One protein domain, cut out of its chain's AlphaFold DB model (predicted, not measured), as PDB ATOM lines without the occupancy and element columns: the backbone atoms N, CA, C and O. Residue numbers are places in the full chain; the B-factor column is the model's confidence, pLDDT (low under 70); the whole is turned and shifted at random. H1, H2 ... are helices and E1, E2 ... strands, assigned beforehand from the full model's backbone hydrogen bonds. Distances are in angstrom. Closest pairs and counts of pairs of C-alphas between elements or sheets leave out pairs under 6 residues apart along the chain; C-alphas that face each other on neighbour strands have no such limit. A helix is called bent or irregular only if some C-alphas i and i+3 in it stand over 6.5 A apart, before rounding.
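Overview. This is residues 23 to 163 of the 192 residues of an uncharacterized protein of candidate division Zixibacteria bacterium (UniProt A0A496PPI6). A twisted sheet of four strands has two helices, H1 and H4, over one of its faces, H1 over edge strand E1 and H4 over E3. H3 stands off as a separate helix that only grazes the sheet, and the small H2 grazes it near one end of H1. The printed part has 141 residues, with the order H1 H2 E1 E2 E3 H3 E4 H4 and a mixed class of helices and strands. The sheet runs E1 E2 E3 E4, antiparallel throughout. The whole is compact, with a radius of gyration of the C-alphas of 14.9 A and spans of 41 by 35 by 27 A.

Along the chain. H1, residues 24 to 35, begins at C-alpha 24 (-14.924, -22.531, -13.826) and is 16.2 A long. H2 is residues 49 to 52. E1, residues 69 to 78, is 25.0 A long and bends by 66 degrees at residue 72. E2, residues 83 to 91, is 25.5 A long, and E3, residues 100 to 106, 19.8 A. H3, residues 110 to 122, is 18.2 A long. E4 is residues 135 to 140. H4, residues 147 to 163, is 19.4 A long and ends at C-alpha 163 (-2.999, -3.903, -29.726); it is irregular, with C-alphas 158 and 161 7.6 A apart, and has a kink of 60 degrees near residue 157.

Arrangement. E1, E2 and E3 form a meander, each strand the antiparallel neighbour of the one before; E1 and E2 are a hairpin, as are E2 and E3. Within hydrogen-bond range are N 84 and O 77, 2.7 A, N 101 and O 89, 2.7 A, and, between E3 and E4, N 102 and O 138, 3.0 A. Residues 54 to 55 pair antiparallel with residues 73 to 74 of E1. H1 and H4 lie on the same face, two layers of helices and sheet, at heights over the sheet of 9.9 A and 10.0 A. H4 touches H1 with residues 147 to 148 alone, at a steep tilt of 40 degrees, the same way; the closest C-alphas are those of Trp 34 and Gly 148, 6.2 A. H1 and H2 only just touch, with 3 pairs of C-alphas within 8 A, the closest those of Leu 35 and Trp 49, 6.9 A. H3 is apart from H1, H2 and H4. Every O i to N i+4 pair is within hydrogen-bond range in H1 and H3, and 11 of 13 in H4; H2 is too short for such a pair.

Size, cuts and confidence. The farthest C-alphas, those of Gln 64 and Lys 80, are 43.2 A apart. The printed part has no cut. The links H1 to H2, H2 to E1 and H3 to E4 are long. The mean pLDDT of the printed part is 71.2, and residues 41 to 44, 80 to 81, 107 to 145 and 155 to 163 are under 70.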
ATOM      1  N   ASP A  23     -18.294 -20.153 -11.129       79.25
ATOM      2  CA  ASP A  23     -17.597 -21.424 -11.293       79.25
ATOM      3  C   ASP A  23     -16.683 -21.399 -12.536       79.25
ATOM      4  O   ASP A  23     -16.725 -20.479 -13.358       79.25
ATOM      5  N   LEU A  24     -15.851 -22.431 -12.695       82.00
ATOM      6  CA  LEU A  24     -14.924 -22.531 -13.826       82.00
ATOM      7  C   LEU A  24     -15.631 -22.497 -15.193       82.00
ATOM      8  O   LEU A  24     -15.096 -21.929 -16.146       82.00
ATOM      9  N   ALA A  25     -16.830 -23.073 -15.300       85.31
ATOM     10  CA  ALA A  25     -17.575 -23.103 -16.555       85.31
ATOM     11  C   ALA A  25     -18.085 -21.702 -16.933       85.31
ATOM     12  O   ALA A  25     -18.022 -21.313 -18.102       85.31
ATOM     13  N   GLN A  26     -18.543 -20.926 -15.950       85.19
ATOM     14  CA  GLN A  26     -18.947 -19.530 -16.117       85.19
ATOM     15  C   GLN A  26     -17.754 -18.642 -16.466       85.19
ATOM     16  O   GLN A  26     -17.841 -17.870 -17.420       85.19
ATOM     17  N   ILE A  27     -16.619 -18.818 -15.783       84.50
ATOM     18  CA  ILE A  27     -15.375 -18.101 -16.099       84.50
ATOM     19  C   ILE A  27     -14.962 -18.379 -17.537       84.50
ATOM     20  O   ILE A  27     -14.738 -17.441 -18.294       84.50
ATOM     21  N   ARG A  28     -14.911 -19.652 -17.948       87.00
ATOM     22  CA  ARG A  28     -14.585 -20.034 -19.327       87.00
ATOM     23  C   ARG A  28     -15.526 -19.364 -20.324       87.00
ATOM     24  O   ARG A  28     -15.072 -18.851 -21.344       87.00
ATOM     25  N   LYS A  29     -16.829 -19.369 -20.042       88.06
ATOM     26  CA  LYS A  29     -17.839 -18.760 -20.911       88.06
ATOM     27  C   LYS A  29     -17.606 -17.259 -21.077       88.06
ATOM     28  O   LYS A  29     -17.560 -16.795 -22.210       88.06
ATOM     29  N   GLU A  30     -17.448 -16.514 -19.988       87.38
ATOM     30  CA  GLU A  30     -17.178 -15.070 -20.061       87.38
ATOM     31  C   GLU A  30     -15.838 -14.774 -20.744       87.38
ATOM     32  O   GLU A  30     -15.724 -13.832 -21.526       87.38
ATOM     33  N   PHE A  31     -14.833 -15.613 -20.507       86.38
ATOM     34  CA  PHE A  31     -13.519 -15.491 -21.124       86.38
ATOM     35  C   PHE A  31     -13.571 -15.717 -22.646       86.38
ATOM     36  O   PHE A  31     -12.964 -14.960 -23.399       86.38
ATOM     37  N   LEU A  32     -14.342 -16.701 -23.118       87.25
ATOM     38  CA  LEU A  32     -14.589 -16.920 -24.548       87.25
ATOM     39  C   LEU A  32     -15.393 -15.785 -25.180       87.25
ATOM     40  O   LEU A  32     -15.001 -15.280 -26.224       87.25
ATOM     41  N   GLN A  33     -16.458 -15.324 -24.523       86.75
ATOM     42  CA  GLN A  33     -17.243 -14.171 -24.988       86.75
ATOM     43  C   GLN A  33     -16.400 -12.899 -25.111       86.75
ATOM     44  O   GLN A  33     -16.651 -12.041 -25.959       86.75
ATOM     45  N   TRP A  34     -15.402 -12.751 -24.244       85.94
ATOM     46  CA  TRP A  34     -14.418 -11.689 -24.353       85.94
ATOM     47  C   TRP A  34     -13.486 -11.900 -25.560       85.94
ATOM     48  O   TRP A  34     -13.275 -10.963 -26.331       85.94
ATOM     49  N   LEU A  35     -12.993 -13.121 -25.792       82.75
ATOM     50  CA  LEU A  35     -12.137 -13.453 -26.941       82.75
ATOM     51  C   LEU A  35     -12.834 -13.341 -28.299       82.75
ATOM     52  O   LEU A  35     -12.189 -12.950 -29.267       82.75
ATOM     53  N   GLU A  36     -14.136 -13.616 -28.387       83.12
ATOM     54  CA  GLU A  36     -14.938 -13.427 -29.608       83.12
ATOM     55  C   GLU A  36     -14.891 -11.979 -30.131       83.12
ATOM     56  O   GLU A  36     -15.078 -11.730 -31.322       83.12
ATOM     57  N   GLN A  37     -14.608 -11.010 -29.256       79.81
ATOM     58  CA  GLN A  37     -14.463  -9.596 -29.622       79.81
ATOM     59  C   GLN A  37     -13.095  -9.290 -30.250       79.81
ATOM     60  O   GLN A  37     -12.891  -8.199 -30.791       79.81
ATOM     61  N   LEU A  38     -12.151 -10.231 -30.176       75.12
ATOM     62  CA  LEU A  38     -10.783 -10.100 -30.657       75.12
ATOM     63  C   LEU A  38     -10.558 -10.953 -31.916       75.12
ATOM     64  O   LEU A  38     -11.076 -12.066 -32.030       75.12
ATOM     65  N   PRO A  39      -9.745 -10.469 -32.873       72.69
ATOM     66  CA  PRO A  39      -9.396 -11.261 -34.042       72.69
ATOM     67  C   PRO A  39      -8.579 -12.487 -33.624       72.69
ATOM     68  O   PRO A  39      -7.587 -12.363 -32.902       72.69
ATOM     69  N   PHE A  40      -8.969 -13.659 -34.122       75.50
ATOM     70  CA  PHE A  40      -8.232 -14.893 -33.880       75.50
ATOM     71  C   PHE A  40      -6.827 -14.835 -34.517       75.50
ATOM     72  O   PHE A  40      -6.693 -14.388 -35.666       75.50
ATOM     73  N   PRO A  41      -5.760 -15.259 -33.814       69.31
ATOM     74  CA  PRO A  41      -4.405 -15.234 -34.350       69.31
ATOM     75  C   PRO A  41      -4.237 -16.253 -35.487       69.31
ATOM     76  O   PRO A  41      -4.246 -17.460 -35.274       69.31
ATOM     77  N   GLY A  42      -3.999 -15.765 -36.708       60.78
ATOM     78  CA  GLY A  42      -3.860 -16.609 -37.907       60.78
ATOM     79  C   GLY A  42      -2.621 -17.520 -37.953       60.78
ATOM     80  O   GLY A  42      -2.509 -18.329 -38.865       60.78
ATOM     81  N   ASN A  43      -1.706 -17.403 -36.985       65.25
ATOM     82  CA  ASN A  43      -0.495 -18.226 -36.882       65.25
ATOM     83  C   ASN A  43      -0.611 -19.304 -35.784       65.25
ATOM     84  O   ASN A  43       0.406 -19.806 -35.310       65.25
ATOM     85  N   SER A  44      -1.830 -19.602 -35.328       68.44
ATOM     86  CA  SER A  44      -2.088 -20.618 -34.307       68.44
ATOM     87  C   SER A  44      -2.053 -22.037 -34.888       68.44
ATOM     88  O   SER A  44      -2.417 -22.256 -36.040       68.44
ATOM     89  N   GLU A  45      -1.664 -23.013 -34.065       72.50
ATOM     90  CA  GLU A  45      -1.833 -24.448 -34.354       72.50
ATOM     91  C   GLU A  45      -3.301 -24.905 -34.238       72.50
ATOM     92  O   GLU A  45      -3.631 -26.031 -34.606       72.50
ATOM     93  N   THR A  46      -4.177 -24.050 -33.702       78.88
ATOM     94  CA  THR A  46      -5.611 -24.305 -33.499       78.88
ATOM     95  C   THR A  46      -6.466 -23.439 -34.423       78.88
ATOM     96  O   THR A  46      -6.021 -22.386 -34.876       78.88
ATOM     97  N   GLU A  47      -7.708 -23.860 -34.679       81.88
ATOM     98  CA  GLU A  47      -8.616 -23.195 -35.631       81.88
ATOM     99  C   GLU A  47      -9.612 -22.225 -34.966       81.88
ATOM    100  O   GLU A  47     -10.204 -21.388 -35.648       81.88
ATOM    101  N   SER A  48      -9.790 -22.317 -33.644       85.56
ATOM    102  CA  SER A  48     -10.754 -21.523 -32.870       85.56
ATOM    103  C   SER A  48     -10.198 -21.092 -31.507       85.56
ATOM    104  O   SER A  48      -9.209 -21.657 -31.022       85.56
ATOM    105  N   TRP A  49     -10.830 -20.091 -30.877       85.12
ATOM    106  CA  TRP A  49     -10.491 -19.669 -29.511       85.12
ATOM    107  C   TRP A  49     -10.810 -20.764 -28.494       85.12
ATOM    108  O   TRP A  49     -10.049 -20.960 -27.548       85.12
ATOM    109  N   GLU A  50     -11.888 -21.509 -28.717       86.69
ATOM    110  CA  GLU A  50     -12.315 -22.647 -27.910       86.69
ATOM    111  C   GLU A  50     -11.239 -23.723 -27.828       86.69
ATOM    112  O   GLU A  50     -10.980 -24.232 -26.739       86.69
ATOM    113  N   ASP A  51     -10.594 -24.023 -28.954       83.81
ATOM    114  CA  ASP A  51      -9.506 -25.001 -29.024       83.81
ATOM    115  C   ASP A  51      -8.175 -24.422 -28.524       83.81
ATOM    116  O   ASP A  51      -7.262 -25.162 -28.152       83.81
ATOM    117  N   HIS A  52      -8.039 -23.092 -28.533       83.56
ATOM    118  CA  HIS A  52      -6.825 -22.407 -28.094       83.56
ATOM    119  C   HIS A  52      -6.720 -22.289 -26.570       83.56
ATOM    120  O   HIS A  52      -5.613 -22.263 -26.021       83.56
ATOM    121  N   ILE A  53      -7.858 -22.235 -25.873       86.25
ATOM    122  CA  ILE A  53      -7.906 -22.277 -24.410       86.25
ATOM    123  C   ILE A  53      -7.610 -23.695 -23.927       86.25
ATOM    124  O   ILE A  53      -8.189 -24.677 -24.385       86.25
ATOM    125  N   ARG A  54      -6.738 -23.798 -22.925       84.12
ATOM    126  CA  ARG A  54      -6.459 -25.051 -22.223       84.12
ATOM    127  C   ARG A  54      -7.060 -25.019 -20.830       84.12
ATOM    128  O   ARG A  54      -6.791 -24.099 -20.059       84.12
ATOM    129  N   GLU A  55      -7.822 -26.054 -20.512       82.75
ATOM    130  CA  GLU A  55      -8.500 -26.222 -19.229       82.75
ATOM    131  C   GLU A  55      -7.842 -27.279 -18.354       82.75
ATOM    132  O   GLU A  55      -7.410 -28.335 -18.818       82.75
ATOM    133  N   PHE A  56      -7.834 -26.997 -17.055       83.19
ATOM    134  CA  PHE A  56      -7.279 -27.858 -16.021       83.19
ATOM    135  C   PHE A  56      -8.340 -28.045 -14.927       83.19
ATOM    136  O   PHE A  56      -8.371 -27.297 -13.943       83.19
ATOM    137  N   PRO A  57      -9.260 -29.012 -15.107       80.06
ATOM    138  CA  PRO A  57     -10.378 -29.205 -14.193       80.06
ATOM    139  C   PRO A  57      -9.905 -29.631 -12.799       80.06
ATOM    140  O   PRO A  57      -8.799 -30.154 -12.623       80.06
ATOM    141  N   ALA A  58     -10.767 -29.423 -11.803       80.62
ATOM    142  CA  ALA A  58     -10.520 -29.866 -10.437       80.62
ATOM    143  C   ALA A  58     -10.332 -31.385 -10.368       80.62
ATOM    144  O   ALA A  58     -11.167 -32.155 -10.850       80.62
ATOM    145  N   LYS A  59      -9.223 -31.823  -9.764       80.50
ATOM    146  CA  LYS A  59      -8.954 -33.239  -9.501       80.50
ATOM    147  C   LYS A  59      -9.589 -33.675  -8.179       80.50
ATOM    148  O   LYS A  59      -9.723 -32.896  -7.236       80.50
ATOM    149  N   SER A  60      -9.932 -34.962  -8.091       76.19
ATOM    150  CA  SER A  60     -10.392 -35.569  -6.838       76.19
ATOM    151  C   SER A  60      -9.339 -35.389  -5.737       76.19
ATOM    152  O   SER A  60      -8.149 -35.585  -5.977       76.19
ATOM    153  N   GLY A  61      -9.778 -34.995  -4.541       75.06
ATOM    154  CA  GLY A  61      -8.901 -34.736  -3.395       75.06
ATOM    155  C   GLY A  61      -8.358 -33.309  -3.317       75.06
ATOM    156  O   GLY A  61      -7.862 -32.927  -2.260       75.06
ATOM    157  N   GLU A  62      -8.513 -32.478  -4.358       76.81
ATOM    158  CA  GLU A  62      -8.092 -31.075  -4.274       76.81
ATOM    159  C   GLU A  62      -8.843 -30.324  -3.175       76.81
ATOM    160  O   GLU A  62      -8.235 -29.486  -2.529       76.81
ATOM    161  N   GLU A  63     -10.111 -30.643  -2.905       74.31
ATOM    162  CA  GLU A  63     -10.937 -30.036  -1.841       74.31
ATOM    163  C   GLU A  63     -10.361 -30.210  -0.427       74.31
ATOM    164  O   GLU A  63     -10.670 -29.430   0.472       74.31
ATOM    165  N   GLN A  64      -9.520 -31.226  -0.230       77.38
ATOM    166  CA  GLN A  64      -8.915 -31.559   1.061       77.38
ATOM    167  C   GLN A  64      -7.599 -30.804   1.291       77.38
ATOM    168  O   GLN A  64      -7.018 -30.895   2.370       77.38
ATOM    169  N   LEU A  65      -7.119 -30.064   0.287       76.31
ATOM    170  CA  LEU A  65      -5.894 -29.282   0.388       76.31
ATOM    171  C   LEU A  65      -6.108 -28.057   1.280       76.31
ATOM    172  O   LEU A  65      -7.047 -27.281   1.092       76.31
ATOM    173  N   GLU A  66      -5.195 -27.872   2.232       73.56
ATOM    174  CA  GLU A  66      -5.239 -26.776   3.206       73.56
ATOM    175  C   GLU A  66      -4.805 -25.427   2.605       73.56
ATOM    176  O   GLU A  66      -5.159 -24.368   3.127       73.56
ATOM    177  N   SER A  67      -4.045 -25.449   1.507       78.94
ATOM    178  CA  SER A  67      -3.592 -24.265   0.770       78.94
ATOM    179  C   SER A  67      -3.066 -24.638  -0.623       78.94
ATOM    180  O   SER A  67      -2.895 -25.818  -0.933       78.94
ATOM    181  N   GLY A  68      -2.819 -23.630  -1.463       73.62
ATOM    182  CA  GLY A  68      -2.199 -23.779  -2.781       73.62
ATOM    183  C   GLY A  68      -2.843 -22.885  -3.837       73.62
ATOM    184  O   GLY A  68      -3.928 -22.349  -3.624       73.62
ATOM    185  N   LEU A  69      -2.180 -22.744  -4.983       75.88
ATOM    186  CA  LEU A  69      -2.745 -22.143  -6.191       75.88
ATOM    187  C   LEU A  69      -2.792 -23.200  -7.291       75.88
ATOM    188  O   LEU A  69      -1.863 -23.998  -7.431       75.88
ATOM    189  N   ARG A  70      -3.863 -23.208  -8.083       79.00
ATOM    190  CA  ARG A  70      -4.021 -24.152  -9.190       79.00
ATOM    191  C   ARG A  70      -4.398 -23.433 -10.461       79.00
ATOM    192  O   ARG A  70      -5.391 -22.721 -10.489       79.00
ATOM    193  N   VAL A  71      -3.652 -23.663 -11.530       81.81
ATOM    194  CA  VAL A  71      -4.072 -23.219 -12.856       81.81
ATOM    195  C   VAL A  71      -5.372 -23.925 -13.227       81.81
ATOM    196  O   VAL A  71      -5.495 -25.138 -13.055       81.81
ATOM    197  N   ARG A  72      -6.340 -23.160 -13.729       84.25
ATOM    198  CA  ARG A  72      -7.621 -23.662 -14.236       84.25
ATOM    199  C   ARG A  72      -7.815 -23.397 -15.716       84.25
ATOM    200  O   ARG A  72      -8.365 -24.248 -16.409       84.25
ATOM    201  N   LEU A  73      -7.346 -22.249 -16.193       85.38
ATOM    202  CA  LEU A  73      -7.402 -21.868 -17.599       85.38
ATOM    203  C   LEU A  73      -6.077 -21.256 -18.005       85.38
ATOM    204  O   LEU A  73      -5.543 -20.423 -17.278       85.38
ATOM    205  N   ASN A  74      -5.609 -21.619 -19.190       85.38
ATOM    206  CA  ASN A  74      -4.473 -20.991 -19.837       85.38
ATOM    207  C   ASN A  74      -4.828 -20.621 -21.271       85.38
ATOM    208  O   ASN A  74      -5.383 -21.433 -22.012       85.38
ATOM    209  N   LEU A  75      -4.431 -19.420 -21.662       83.75
ATOM    210  CA  LEU A  75      -4.539 -18.908 -23.012       83.75
ATOM    211  C   LEU A  75      -3.157 -18.441 -23.477       83.75
ATOM    212  O   LEU A  75      -2.673 -17.390 -23.041       83.75
ATOM    213  N   PRO A  76      -2.514 -19.203 -24.368       80.12
ATOM    214  CA  PRO A  76      -1.403 -18.702 -25.152       80.12
ATOM    215  C   PRO A  76      -1.872 -17.528 -26.015       80.12
ATOM    216  O   PRO A  76      -2.929 -17.565 -26.632       80.12
ATOM    217  N   LEU A  77      -1.082 -16.469 -26.060       77.00
ATOM    218  CA  LEU A  77      -1.289 -15.322 -26.929       77.00
ATOM    219  C   LEU A  77       0.041 -15.004 -27.598       77.00
ATOM    220  O   LEU A  77       1.103 -15.106 -26.986       77.00
ATOM    221  N   GLN A  78       0.008 -14.617 -28.863       74.56
ATOM    222  CA  GLN A  78       1.217 -14.248 -29.581       74.56
ATOM    223  C   GLN A  78       0.969 -12.997 -30.400       74.56
ATOM    224  O   GLN A  78      -0.034 -12.878 -31.104       74.56
ATOM    225  N   THR A  79       1.917 -12.077 -30.320       71.00
ATOM    226  CA  THR A  79       1.961 -10.886 -31.155       71.00
ATOM    227  C   THR A  79       3.180 -10.953 -32.071       71.00
ATOM    228  O   THR A  79       3.901 -11.952 -32.124       71.00
ATOM    229  N   LYS A  80       3.413  -9.882 -32.835       66.69
ATOM    230  CA  LYS A  80       4.626  -9.765 -33.652       66.69
ATOM    231  C   LYS A  80       5.897  -9.671 -32.808       66.69
ATOM    232  O   LYS A  80       6.957 -10.039 -33.300       66.69
ATOM    233  N   GLU A  81       5.788  -9.152 -31.588       66.19
ATOM    234  CA  GLU A  81       6.939  -8.785 -30.761       66.19
ATOM    235  C   GLU A  81       7.159  -9.775 -29.618       66.19
ATOM    236  O   GLU A  81       8.302 -10.120 -29.330       66.19
ATOM    237  N   ASN A  82       6.083 -10.278 -29.006       71.19
ATOM    238  CA  ASN A  82       6.164 -11.050 -27.774       71.19
ATOM    239  C   ASN A  82       5.219 -12.264 -27.780       71.19
ATOM    240  O   ASN A  82       4.208 -12.329 -28.490       71.19
ATOM    241  N   ARG A  83       5.558 -13.249 -26.943       75.19
ATOM    242  CA  ARG A  83       4.682 -14.382 -26.603       75.19
ATOM    243  C   ARG A  83       4.136 -14.171 -25.201       75.19
ATOM    244  O   ARG A  83       4.897 -13.945 -24.270       75.19
ATOM    245  N   TYR A  84       2.833 -14.292 -25.041       76.38
ATOM    246  CA  TYR A  84       2.126 -14.092 -23.789       76.38
ATOM    247  C   TYR A  84       1.411 -15.372 -23.372       76.38
ATOM    248  O   TYR A  84       0.983 -16.163 -24.211       76.38
ATOM    249  N   LEU A  85       1.297 -15.593 -22.072       78.69
ATOM    250  CA  LEU A  85       0.474 -16.653 -21.512       78.69
ATOM    251  C   LEU A  85      -0.399 -16.037 -20.435       78.69
ATOM    252  O   LEU A  85       0.115 -15.587 -19.414       78.69
ATOM    253  N   LEU A  86      -1.699 -15.987 -20.696       81.25
ATOM    254  CA  LEU A  86      -2.709 -15.524 -19.758       81.25
ATOM    255  C   LEU A  86      -3.251 -16.734 -18.996       81.25
ATOM    256  O   LEU A  86      -3.699 -17.703 -19.605       81.25
ATOM    257  N   SER A  87      -3.204 -16.674 -17.673       82.69
ATOM    258  CA  SER A  87      -3.501 -17.796 -16.789       82.69
ATOM    259  C   SER A  87      -4.510 -17.386 -15.723       82.69
ATOM    260  O   SER A  87      -4.312 -16.384 -15.031       82.69
ATOM    261  N   ILE A  88      -5.569 -18.179 -15.568       84.25
ATOM    262  CA  ILE A  88      -6.506 -18.093 -14.445       84.25
ATOM    263  C   ILE A  88      -6.108 -19.142 -13.414       84.25
ATOM    264  O   ILE A  88      -6.158 -20.345 -13.685       84.25
ATOM    265  N   LEU A  89      -5.725 -18.680 -12.229       82.38
ATOM    266  CA  LEU A  89      -5.343 -19.511 -11.090       82.38
ATOM    267  C   LEU A  89      -6.471 -19.498 -10.058       82.38
ATOM    268  O   LEU A  89      -6.948 -18.427  -9.723       82.38
ATOM    269  N   GLU A  90      -6.870 -20.639  -9.513       81.69
ATOM    270  CA  GLU A  90      -7.763 -20.739  -8.357       81.69
ATOM    271  C   GLU A  90      -6.950 -20.865  -7.064       81.69
ATOM    272  O   GLU A  90      -5.971 -21.615  -7.008       81.69
ATOM    273  N   SER A  91      -7.384 -20.186  -6.004       80.06
ATOM    274  CA  SER A  91      -6.891 -20.439  -4.654       80.06
ATOM    275  C   SER A  91      -7.540 -21.673  -4.036       80.06
ATOM    276  O   SER A  91      -8.759 -21.781  -3.912       80.06
ATOM    277  N   LEU A  92      -6.699 -22.600  -3.589       80.06
ATOM    278  CA  LEU A  92      -7.099 -23.846  -2.949       80.06
ATOM    279  C   LEU A  92      -7.231 -23.718  -1.422       80.06
ATOM    280  O   LEU A  92      -7.605 -24.679  -0.753       80.06
ATOM    281  N   ALA A  93      -6.953 -22.560  -0.821       77.38
ATOM    282  CA  ALA A  93      -7.183 -22.420   0.615       77.38
ATOM    283  C   ALA A  93      -8.699 -22.505   0.921       77.38
ATOM    284  O   ALA A  93      -9.488 -21.856   0.230       77.38
ATOM    285  N   PRO A  94      -9.142 -23.249   1.957       73.38
ATOM    286  CA  PRO A  94     -10.566 -23.491   2.227       73.38
ATOM    287  C   PRO A  94     -11.428 -22.228   2.343       73.38
ATOM    288  O   PRO A  94     -12.608 -22.240   2.011       73.38
ATOM    289  N   THR A  95     -10.846 -21.123   2.813       73.75
ATOM    290  CA  THR A  95     -11.534 -19.834   2.992       73.75
ATOM    291  C   THR A  95     -11.589 -18.975   1.732       73.75
ATOM    292  O   THR A  95     -12.208 -17.918   1.755       73.75
ATOM    293  N   SER A  96     -10.907 -19.380   0.666       70.75
ATOM    294  CA  SER A  96     -10.812 -18.648  -0.599       70.75
ATOM    295  C   SER A  96     -10.980 -19.583  -1.795       70.75
ATOM    296  O   SER A  96     -10.427 -19.335  -2.861       70.75
ATOM    297  N   ARG A  97     -11.730 -20.673  -1.619       73.94
ATOM    298  CA  ARG A  97     -12.156 -21.509  -2.742       73.94
ATOM    299  C   ARG A  97     -13.033 -20.703  -3.684       73.94
ATOM    300  O   ARG A  97     -13.807 -19.866  -3.223       73.94
ATOM    301  N   ASN A  98     -12.906 -20.965  -4.984       70.56
ATOM    302  CA  ASN A  98     -13.535 -20.167  -6.043       70.56
ATOM    303  C   ASN A  98     -13.068 -18.698  -6.093       70.56
ATOM    304  O   ASN A  98     -13.712 -17.863  -6.725       70.56
ATOM    305  N   VAL A  99     -11.952 -18.367  -5.438       75.69
ATOM    306  CA  VAL A  99     -11.249 -17.104  -5.667       75.69
ATOM    307  C   VAL A  99     -10.214 -17.345  -6.742       75.69
ATOM    308  O   VAL A  99      -9.402 -18.265  -6.624       75.69
ATOM    309  N   TYR A 100     -10.233 -16.509  -7.774       77.12
ATOM    310  CA  TYR A 100      -9.380 -16.685  -8.932       77.12
ATOM    311  C   TYR A 100      -8.453 -15.482  -9.137       77.12
ATOM    312  O   TYR A 100      -8.711 -14.364  -8.701       77.12
ATOM    313  N   ILE A 101      -7.326 -15.718  -9.788       77.81
ATOM    314  CA  ILE A 101      -6.273 -14.733 -10.015       77.81
ATOM    315  C   ILE A 101      -5.958 -14.744 -11.505       77.81
ATOM    316  O   ILE A 101      -5.715 -15.810 -12.071       77.81
ATOM    317  N   ILE A 102      -5.945 -13.565 -12.128       77.94
ATOM    318  CA  ILE A 102      -5.452 -13.398 -13.494       77.94
ATOM    319  C   ILE A 102      -3.955 -13.106 -13.425       77.94
ATOM    320  O   ILE A 102      -3.499 -12.134 -12.820       77.94
ATOM    321  N   SER A 103      -3.182 -13.944 -14.094       77.25
ATOM    322  CA  SER A 103      -1.734 -13.810 -14.204       77.25
ATOM    323  C   SER A 103      -1.319 -13.806 -15.665       77.25
ATOM    324  O   SER A 103      -1.972 -14.435 -16.496       77.25
ATOM    325  N   VAL A 104      -0.256 -13.063 -15.985       75.19
ATOM    326  CA  VAL A 104       0.299 -13.039 -17.338       75.19
ATOM    327  C   VAL A 104       1.801 -13.230 -17.313       75.19
ATOM    328  O   VAL A 104       2.526 -12.597 -16.545       75.19
ATOM    329  N   HIS A 105       2.265 -14.093 -18.207       73.50
ATOM    330  CA  HIS A 105       3.676 -14.347 -18.450       73.50
ATOM    331  C   HIS A 105       4.056 -13.789 -19.815       73.50
ATOM    332  O   HIS A 105       3.356 -14.028 -20.795       73.50
ATOM    333  N   VAL A 106       5.164 -13.051 -19.871       71.62
ATOM    334  CA  VAL A 106       5.700 -12.440 -21.095       71.62
ATOM    335  C   VAL A 106       6.953 -13.198 -21.516       71.62
ATOM    336  O   VAL A 106       7.775 -13.550 -20.674       71.62
ATOM    337  N   ASN A 107       7.102 -13.432 -22.816       68.81
ATOM    338  CA  ASN A 107       8.197 -14.177 -23.436       68.81
ATOM    339  C   ASN A 107       8.410 -15.575 -22.856       68.81
ATOM    340  O   ASN A 107       9.540 -16.054 -22.754       68.81
ATOM    341  N   TRP A 108       7.302 -16.235 -22.515       69.44
ATOM    342  CA  TRP A 108       7.317 -17.615 -22.054       69.44
ATOM    343  C   TRP A 108       7.858 -18.545 -23.148       69.44
ATOM    344  O   TRP A 108       7.590 -18.365 -24.343       69.44
ATOM    345  N   LYS A 109       8.624 -19.553 -22.732       67.94
ATOM    346  CA  LYS A 109       9.173 -20.582 -23.621       67.94
ATOM    347  C   LYS A 109       8.427 -21.904 -23.468       67.94
ATOM    348  O   LYS A 109       7.946 -22.257 -22.393       67.94
ATOM    349  N   ASP A 110       8.397 -22.693 -24.540       65.06
ATOM    350  CA  ASP A 110       7.669 -23.970 -24.574       65.06
ATOM    351  C   ASP A 110       8.184 -24.992 -23.545       65.06
ATOM    352  O   ASP A 110       7.421 -25.799 -23.023       65.06
ATOM    353  N   ASN A 111       9.470 -24.944 -23.191       58.81
ATOM    354  CA  ASN A 111      10.056 -25.792 -22.151       58.81
ATOM    355  C   ASN A 111       9.621 -25.392 -20.730       58.81
ATOM    356  O   ASN A 111       9.427 -26.271 -19.895       58.81
ATOM    357  N   GLU A 112       9.445 -24.098 -20.458       62.53
ATOM    358  CA  GLU A 112       8.906 -23.598 -19.183       62.53
ATOM    359  C   GLU A 112       7.449 -24.037 -19.019       62.53
ATOM    360  O   GLU A 112       7.045 -24.486 -17.948       62.53
ATOM    361  N   TRP A 113       6.692 -24.019 -20.116       62.97
ATOM    362  CA  TRP A 113       5.341 -24.567 -20.168       62.97
ATOM    363  C   TRP A 113       5.290 -26.074 -19.878       62.97
ATOM    364  O   TRP A 113       4.496 -26.522 -19.050       62.97
ATOM    365  N   GLN A 114       6.126 -26.876 -20.547       62.94
ATOM    366  CA  GLN A 114       6.154 -28.328 -20.318       62.94
ATOM    367  C   GLN A 114       6.590 -28.667 -18.892       62.94
ATOM    368  O   GLN A 114       6.047 -29.586 -18.282       62.94
ATOM    369  N   LEU A 115       7.537 -27.907 -18.338       63.25
ATOM    370  CA  LEU A 115       7.937 -28.046 -16.944       63.25
ATOM    371  C   LEU A 115       6.756 -27.783 -16.004       63.25
ATOM    372  O   LEU A 115       6.508 -28.605 -15.126       63.25
ATOM    373  N   GLN A 116       5.998 -26.707 -16.228       62.56
ATOM    374  CA  GLN A 116       4.813 -26.386 -15.429       62.56
ATOM    375  C   GLN A 116       3.790 -27.521 -15.467       62.56
ATOM    376  O   GLN A 116       3.354 -28.007 -14.424       62.56
ATOM    377  N   LYS A 117       3.462 -27.993 -16.671       63.09
ATOM    378  CA  LYS A 117       2.542 -29.114 -16.864       63.09
ATOM    379  C   LYS A 117       3.005 -30.355 -16.093       63.09
ATOM    380  O   LYS A 117       2.223 -30.951 -15.356       63.09
ATOM    381  N   ASN A 118       4.285 -30.709 -16.206       62.28
ATOM    382  CA  ASN A 118       4.854 -31.871 -15.526       62.28
ATOM    383  C   ASN A 118       4.811 -31.729 -13.998       62.28
ATOM    384  O   ASN A 118       4.505 -32.701 -13.305       62.28
ATOM    385  N   VAL A 119       5.092 -30.539 -13.465       58.53
ATOM    386  CA  VAL A 119       5.005 -30.253 -12.025       58.53
ATOM    387  C   VAL A 119       3.559 -30.390 -11.540       58.53
ATOM    388  O   VAL A 119       3.304 -31.080 -10.551       58.53
ATOM    389  N   GLU A 120       2.597 -29.823 -12.269       60.00
ATOM    390  CA  GLU A 120       1.171 -29.882 -11.928       60.00
ATOM    391  C   GLU A 120       0.563 -31.284 -12.020       60.00
ATOM    392  O   GLU A 120      -0.408 -31.594 -11.313       60.00
ATOM    393  N   GLU A 121       1.070 -32.117 -12.925       63.09
ATOM    394  CA  GLU A 121       0.651 -33.508 -13.086       63.09
ATOM    395  C   GLU A 121       1.278 -34.421 -12.030       63.09
ATOM    396  O   GLU A 121       0.602 -35.340 -11.566       63.09
ATOM    397  N   SER A 122       2.515 -34.138 -11.611       56.91
ATOM    398  CA  SER A 122       3.297 -35.018 -10.730       56.91
ATOM    399  C   SER A 122       3.111 -34.747  -9.235       56.91
ATOM    400  O   SER A 122       3.253 -35.673  -8.439       56.91
ATOM    401  N   TYR A 123       2.796 -33.513  -8.827       52.28
ATOM    402  CA  TYR A 123       2.741 -33.139  -7.409       52.28
ATOM    403  C   TYR A 123       1.326 -32.739  -6.982       52.28
ATOM    404  O   TYR A 123       0.909 -31.583  -7.060       52.28
ATOM    405  N   THR A 124       0.568 -33.719  -6.489       50.81
ATOM    406  CA  THR A 124      -0.667 -33.493  -5.729       50.81
ATOM    407  C   THR A 124      -0.307 -33.175  -4.280       50.81
ATOM    408  O   THR A 124      -0.131 -34.086  -3.474       50.81
ATOM    409  N   GLY A 125      -0.190 -31.896  -3.931       47.16
ATOM    410  CA  GLY A 125      -0.362 -31.492  -2.532       47.16
ATOM    411  C   GLY A 125       0.652 -30.532  -1.932       47.16
ATOM    412  O   GLY A 125       0.426 -30.091  -0.817       47.16
ATOM    413  N   TYR A 126       1.705 -30.143  -2.638       47.00
ATOM    414  CA  TYR A 126       2.567 -29.040  -2.215       47.00
ATOM    415  C   TYR A 126       3.146 -28.408  -3.466       47.00
ATOM    416  O   TYR A 126       3.732 -29.147  -4.236       47.00
ATOM    417  N   PHE A 127       2.930 -27.107  -3.674       48.28
ATOM    418  CA  PHE A 127       3.940 -26.139  -4.123       48.28
ATOM    419  C   PHE A 127       3.331 -24.725  -4.123       48.28
ATOM    420  O   PHE A 127       2.353 -24.447  -4.816       48.28
ATOM    421  N   ASP A 128       3.950 -23.837  -3.340       47.41
ATOM    422  CA  ASP A 128       4.234 -22.472  -3.780       47.41
ATOM    423  C   ASP A 128       5.329 -22.623  -4.839       47.41
ATOM    424  O   ASP A 128       6.467 -22.914  -4.493       47.41
ATOM    425  N   ASP A 129       4.952 -22.578  -6.111       40.22
ATOM    426  CA  ASP A 129       5.810 -22.241  -7.254       40.22
ATOM    427  C   ASP A 129       4.909 -22.267  -8.496       40.22
ATOM    428  O   ASP A 129       5.020 -23.090  -9.404       40.22
ATOM    429  N   ALA A 130       3.957 -21.327  -8.513       41.94
ATOM    430  CA  ALA A 130       3.458 -20.803  -9.776       41.94
ATOM    431  C   ALA A 130       4.679 -20.345 -10.595       41.94
ATOM    432  O   ALA A 130       5.651 -19.878  -9.984       41.94
ATOM    433  N   PRO A 131       4.667 -20.428 -11.941       44.56
ATOM    434  CA  PRO A 131       5.707 -19.791 -12.744       44.56
ATOM    435  C   PRO A 131       5.831 -18.380 -12.191       44.56
ATOM    436  O   PRO A 131       4.807 -17.702 -12.151       44.56
ATOM    437  N   LYS A 132       6.994 -17.999 -11.627       43.44
ATOM    438  CA  LYS A 132       7.146 -16.711 -10.935       43.44
ATOM    439  C   LYS A 132       6.604 -15.670 -11.888       43.44
ATOM    440  O   LYS A 132       7.229 -15.412 -12.919       43.44
ATOM    441  N   ALA A 133       5.388 -15.199 -11.614       46.09
ATOM    442  CA  ALA A 133       4.688 -14.331 -12.529       46.09
ATOM    443  C   ALA A 133       5.619 -13.146 -12.648       46.09
ATOM    444  O   ALA A 133       5.885 -12.488 -11.642       46.09
ATOM    445  N   SER A 134       6.215 -12.940 -13.827       51.31
ATOM    446  CA  SER A 134       7.123 -11.807 -13.956       51.31
ATOM    447  C   SER A 134       6.336 -10.550 -13.604       51.31
ATOM    448  O   SER A 134       6.867  -9.716 -12.875       51.31
ATOM    449  N   HIS A 135       5.034 -10.510 -13.935       53.53
ATOM    450  CA  HIS A 135       4.076  -9.516 -13.462       53.53
ATOM    451  C   HIS A 135       2.758 -10.207 -13.038       53.53
ATOM    452  O   HIS A 135       2.026 -10.730 -13.875       53.53
ATOM    453  N   ALA A 136       2.441 -10.243 -11.738       52.91
ATOM    454  CA  ALA A 136       1.079 -10.520 -11.270       52.91
ATOM    455  C   ALA A 136       0.264  -9.230 -11.417       52.91
ATOM    456  O   ALA A 136       0.667  -8.195 -10.888       52.91
ATOM    457  N   ILE A 137      -0.828  -9.271 -12.180       56.31
ATOM    458  CA  ILE A 137      -1.476  -8.042 -12.669       56.31
ATOM    459  C   ILE A 137      -2.803  -7.794 -11.962       56.31
ATOM    460  O   ILE A 137      -3.146  -6.637 -11.732       56.31
ATOM    461  N   TRP A 138      -3.531  -8.849 -11.569       57.00
ATOM    462  CA  TRP A 138      -4.852  -8.680 -10.972       57.00
ATOM    463  C   TRP A 138      -5.317  -9.907 -10.165       57.00
ATOM    464  O   TRP A 138      -5.288 -11.030 -10.664       57.00
ATOM    465  N   ALA A 139      -5.796  -9.711  -8.931       55.09
ATOM    466  CA  ALA A 139      -6.368 -10.764  -8.080       55.09
ATOM    467  C   ALA A 139      -7.716 -10.300  -7.511       55.09
ATOM    468  O   ALA A 139      -7.749  -9.331  -6.752       55.09
ATOM    469  N   GLN A 140      -8.820 -10.963  -7.873       59.03
ATOM    470  CA  GLN A 140     -10.153 -10.632  -7.359       59.03
ATOM    471  C   GLN A 140     -11.084 -11.847  -7.354       59.03
ATOM    472  O   GLN A 140     -10.926 -12.777  -8.139       59.03
ATOM    473  N   ASN A 141     -12.115 -11.806  -6.516       58.41
ATOM    474  CA  ASN A 141     -13.253 -12.706  -6.672       58.41
ATOM    475  C   ASN A 141     -13.963 -12.327  -7.975       58.41
ATOM    476  O   ASN A 141     -14.302 -11.158  -8.157       58.41
ATOM    477  N   PHE A 142     -14.160 -13.264  -8.902       65.25
ATOM    478  CA  PHE A 142     -14.902 -12.935 -10.117       65.25
ATOM    479  C   PHE A 142     -16.401 -13.017  -9.853       65.25
ATOM    480  O   PHE A 142     -16.961 -14.098  -9.654       65.25
ATOM    481  N   ILE A 143     -17.027 -11.846  -9.872       66.50
ATOM    482  CA  ILE A 143     -18.471 -11.668  -9.947       66.50
ATOM    483  C   ILE A 143     -18.851 -11.636 -11.441       66.50
ATOM    484  O   ILE A 143     -18.087 -11.077 -12.242       66.50
ATOM    485  N   PRO A 144     -19.991 -12.227 -11.847       64.81
ATOM    486  CA  PRO A 144     -20.461 -12.171 -13.226       64.81
ATOM    487  C   PRO A 144     -20.459 -10.748 -13.794       64.81
ATOM    488  O   PRO A 144     -20.942  -9.811 -13.153       64.81
ATOM    489  N   GLY A 145     -19.914 -10.582 -14.999       66.00
ATOM    490  CA  GLY A 145     -19.793  -9.289 -15.680       66.00
ATOM    491  C   GLY A 145     -18.581  -8.435 -15.283       66.00
ATOM    492  O   GLY A 145     -18.241  -7.503 -16.015       66.00
ATOM    493  N   GLU A 146     -17.869  -8.745 -14.194       73.38
ATOM    494  CA  GLU A 146     -16.639  -8.026 -13.823       73.38
ATOM    495  C   GLU A 146     -15.379  -8.606 -14.477       73.38
ATOM    496  O   GLU A 146     -14.411  -7.878 -14.719       73.38
ATOM    497  N   LEU A 147     -15.388  -9.903 -14.808       78.88
ATOM    498  CA  LEU A 147     -14.234 -10.583 -15.400       78.88
ATOM    499  C   LEU A 147     -13.832  -9.941 -16.733       78.88
ATOM    500  O   LEU A 147     -12.653  -9.671 -16.942       78.88
ATOM    501  N   GLY A 148     -14.790  -9.602 -17.599       76.25
ATOM    502  CA  GLY A 148     -14.504  -8.904 -18.857       76.25
ATOM    503  C   GLY A 148     -13.797  -7.553 -18.662       76.25
ATOM    504  O   GLY A 148     -12.878  -7.214 -19.410       76.25
ATOM    505  N   HIS A 149     -14.166  -6.788 -17.629       75.00
ATOM    506  CA  HIS A 149     -13.498  -5.523 -17.297       75.00
ATOM    507  C   HIS A 149     -12.076  -5.738 -16.768       75.00
ATOM    508  O   HIS A 149     -11.160  -5.007 -17.163       75.00
ATOM    509  N   ALA A 150     -11.873  -6.752 -15.922       75.12
ATOM    510  CA  ALA A 150     -10.551  -7.134 -15.436       75.12
ATOM    511  C   ALA A 150      -9.643  -7.591 -16.592       75.12
ATOM    512  O   ALA A 150      -8.508  -7.126 -16.699       75.12
ATOM    513  N   LEU A 151     -10.158  -8.420 -17.508       77.56
ATOM    514  CA  LEU A 151      -9.441  -8.883 -18.701       77.56
ATOM    515  C   LEU A 151      -9.063  -7.726 -19.625       77.56
ATOM    516  O   LEU A 151      -7.903  -7.618 -20.012       77.56
ATOM    517  N   ASN A 152      -9.997  -6.816 -19.915       75.81
ATOM    518  CA  ASN A 152      -9.715  -5.620 -20.711       75.81
ATOM    519  C   ASN A 152      -8.630  -4.747 -20.072       75.81
ATOM    520  O   ASN A 152      -7.726  -4.284 -20.765       75.81
ATOM    521  N   SER A 153      -8.683  -4.552 -18.755       71.88
ATOM    522  CA  SER A 153      -7.683  -3.761 -18.029       71.88
ATOM    523  C   SER A 153      -6.307  -4.431 -18.057       71.88
ATOM    524  O   SER A 153      -5.307  -3.763 -18.320       71.88
ATOM    525  N   CYS A 154      -6.255  -5.754 -17.871       70.88
ATOM    526  CA  CYS A 154      -5.025  -6.538 -17.994       70.88
ATOM    527  C   CYS A 154      -4.457  -6.435 -19.412       70.88
ATOM    528  O   CYS A 154      -3.287  -6.116 -19.594       70.88
ATOM    529  N   VAL A 155      -5.287  -6.633 -20.431       68.12
ATOM    530  CA  VAL A 155      -4.865  -6.550 -21.829       68.12
ATOM    531  C   VAL A 155      -4.390  -5.153 -22.207       68.12
ATOM    532  O   VAL A 155      -3.362  -5.042 -22.863       68.12
ATOM    533  N   ILE A 156      -5.043  -4.081 -21.761       66.06
ATOM    534  CA  ILE A 156      -4.546  -2.716 -21.991       66.06
ATOM    535  C   ILE A 156      -3.189  -2.510 -21.306       66.06
ATOM    536  O   ILE A 156      -2.277  -1.955 -21.918       66.06
ATOM    537  N   ALA A 157      -3.025  -2.974 -20.067       60.97
ATOM    538  CA  ALA A 157      -1.773  -2.820 -19.329       60.97
ATOM    539  C   ALA A 157      -0.598  -3.582 -19.969       60.97
ATOM    540  O   ALA A 157       0.542  -3.136 -19.884       60.97
ATOM    541  N   ILE A 158      -0.871  -4.717 -20.615       63.00
ATOM    542  CA  ILE A 158       0.155  -5.652 -21.104       63.00
ATOM    543  C   ILE A 158       0.382  -5.490 -22.600       63.00
ATOM    544  O   ILE A 158       1.507  -5.366 -23.067       63.00
ATOM    545  N   LEU A 159      -0.713  -5.478 -23.346       60.56
ATOM    546  CA  LEU A 159      -0.753  -5.496 -24.797       60.56
ATOM    547  C   LEU A 159      -1.152  -4.135 -25.364       60.56
ATOM    548  O   LEU A 159      -1.223  -3.999 -26.577       60.56
ATOM    549  N   GLY A 160      -1.416  -3.113 -24.540       56.09
ATOM    550  CA  GLY A 160      -1.851  -1.798 -25.020       56.09
ATOM    551  C   GLY A 160      -0.897  -1.200 -26.053       56.09
ATOM    552  O   GLY A 160      -1.344  -0.657 -27.054       56.09
ATOM    553  N   HIS A 161       0.413  -1.386 -25.890       54.75
ATOM    554  CA  HIS A 161       1.399  -0.919 -26.867       54.75
ATOM    555  C   HIS A 161       1.405  -1.718 -28.190       54.75
ATOM    556  O   HIS A 161       1.847  -1.188 -29.205       54.75
ATOM    557  N   GLU A 162       0.864  -2.941 -28.201       53.50
ATOM    558  CA  GLU A 162       0.881  -3.871 -29.344       53.50
ATOM    559  C   GLU A 162      -0.504  -4.075 -30.002       53.50
ATOM    560  O   GLU A 162      -0.586  -4.463 -31.169       53.50
ATOM    561  N   LEU A 163      -1.600  -3.799 -29.280       46.69
ATOM    562  CA  LEU A 163      -2.999  -3.903 -29.726       46.69
ATOM    563  C   LEU A 163      -3.636  -2.556 -30.068       46.69
ATOM    564  O   LEU A 163      -4.639  -2.527 -30.788       46.69
TER     565      LEU A 163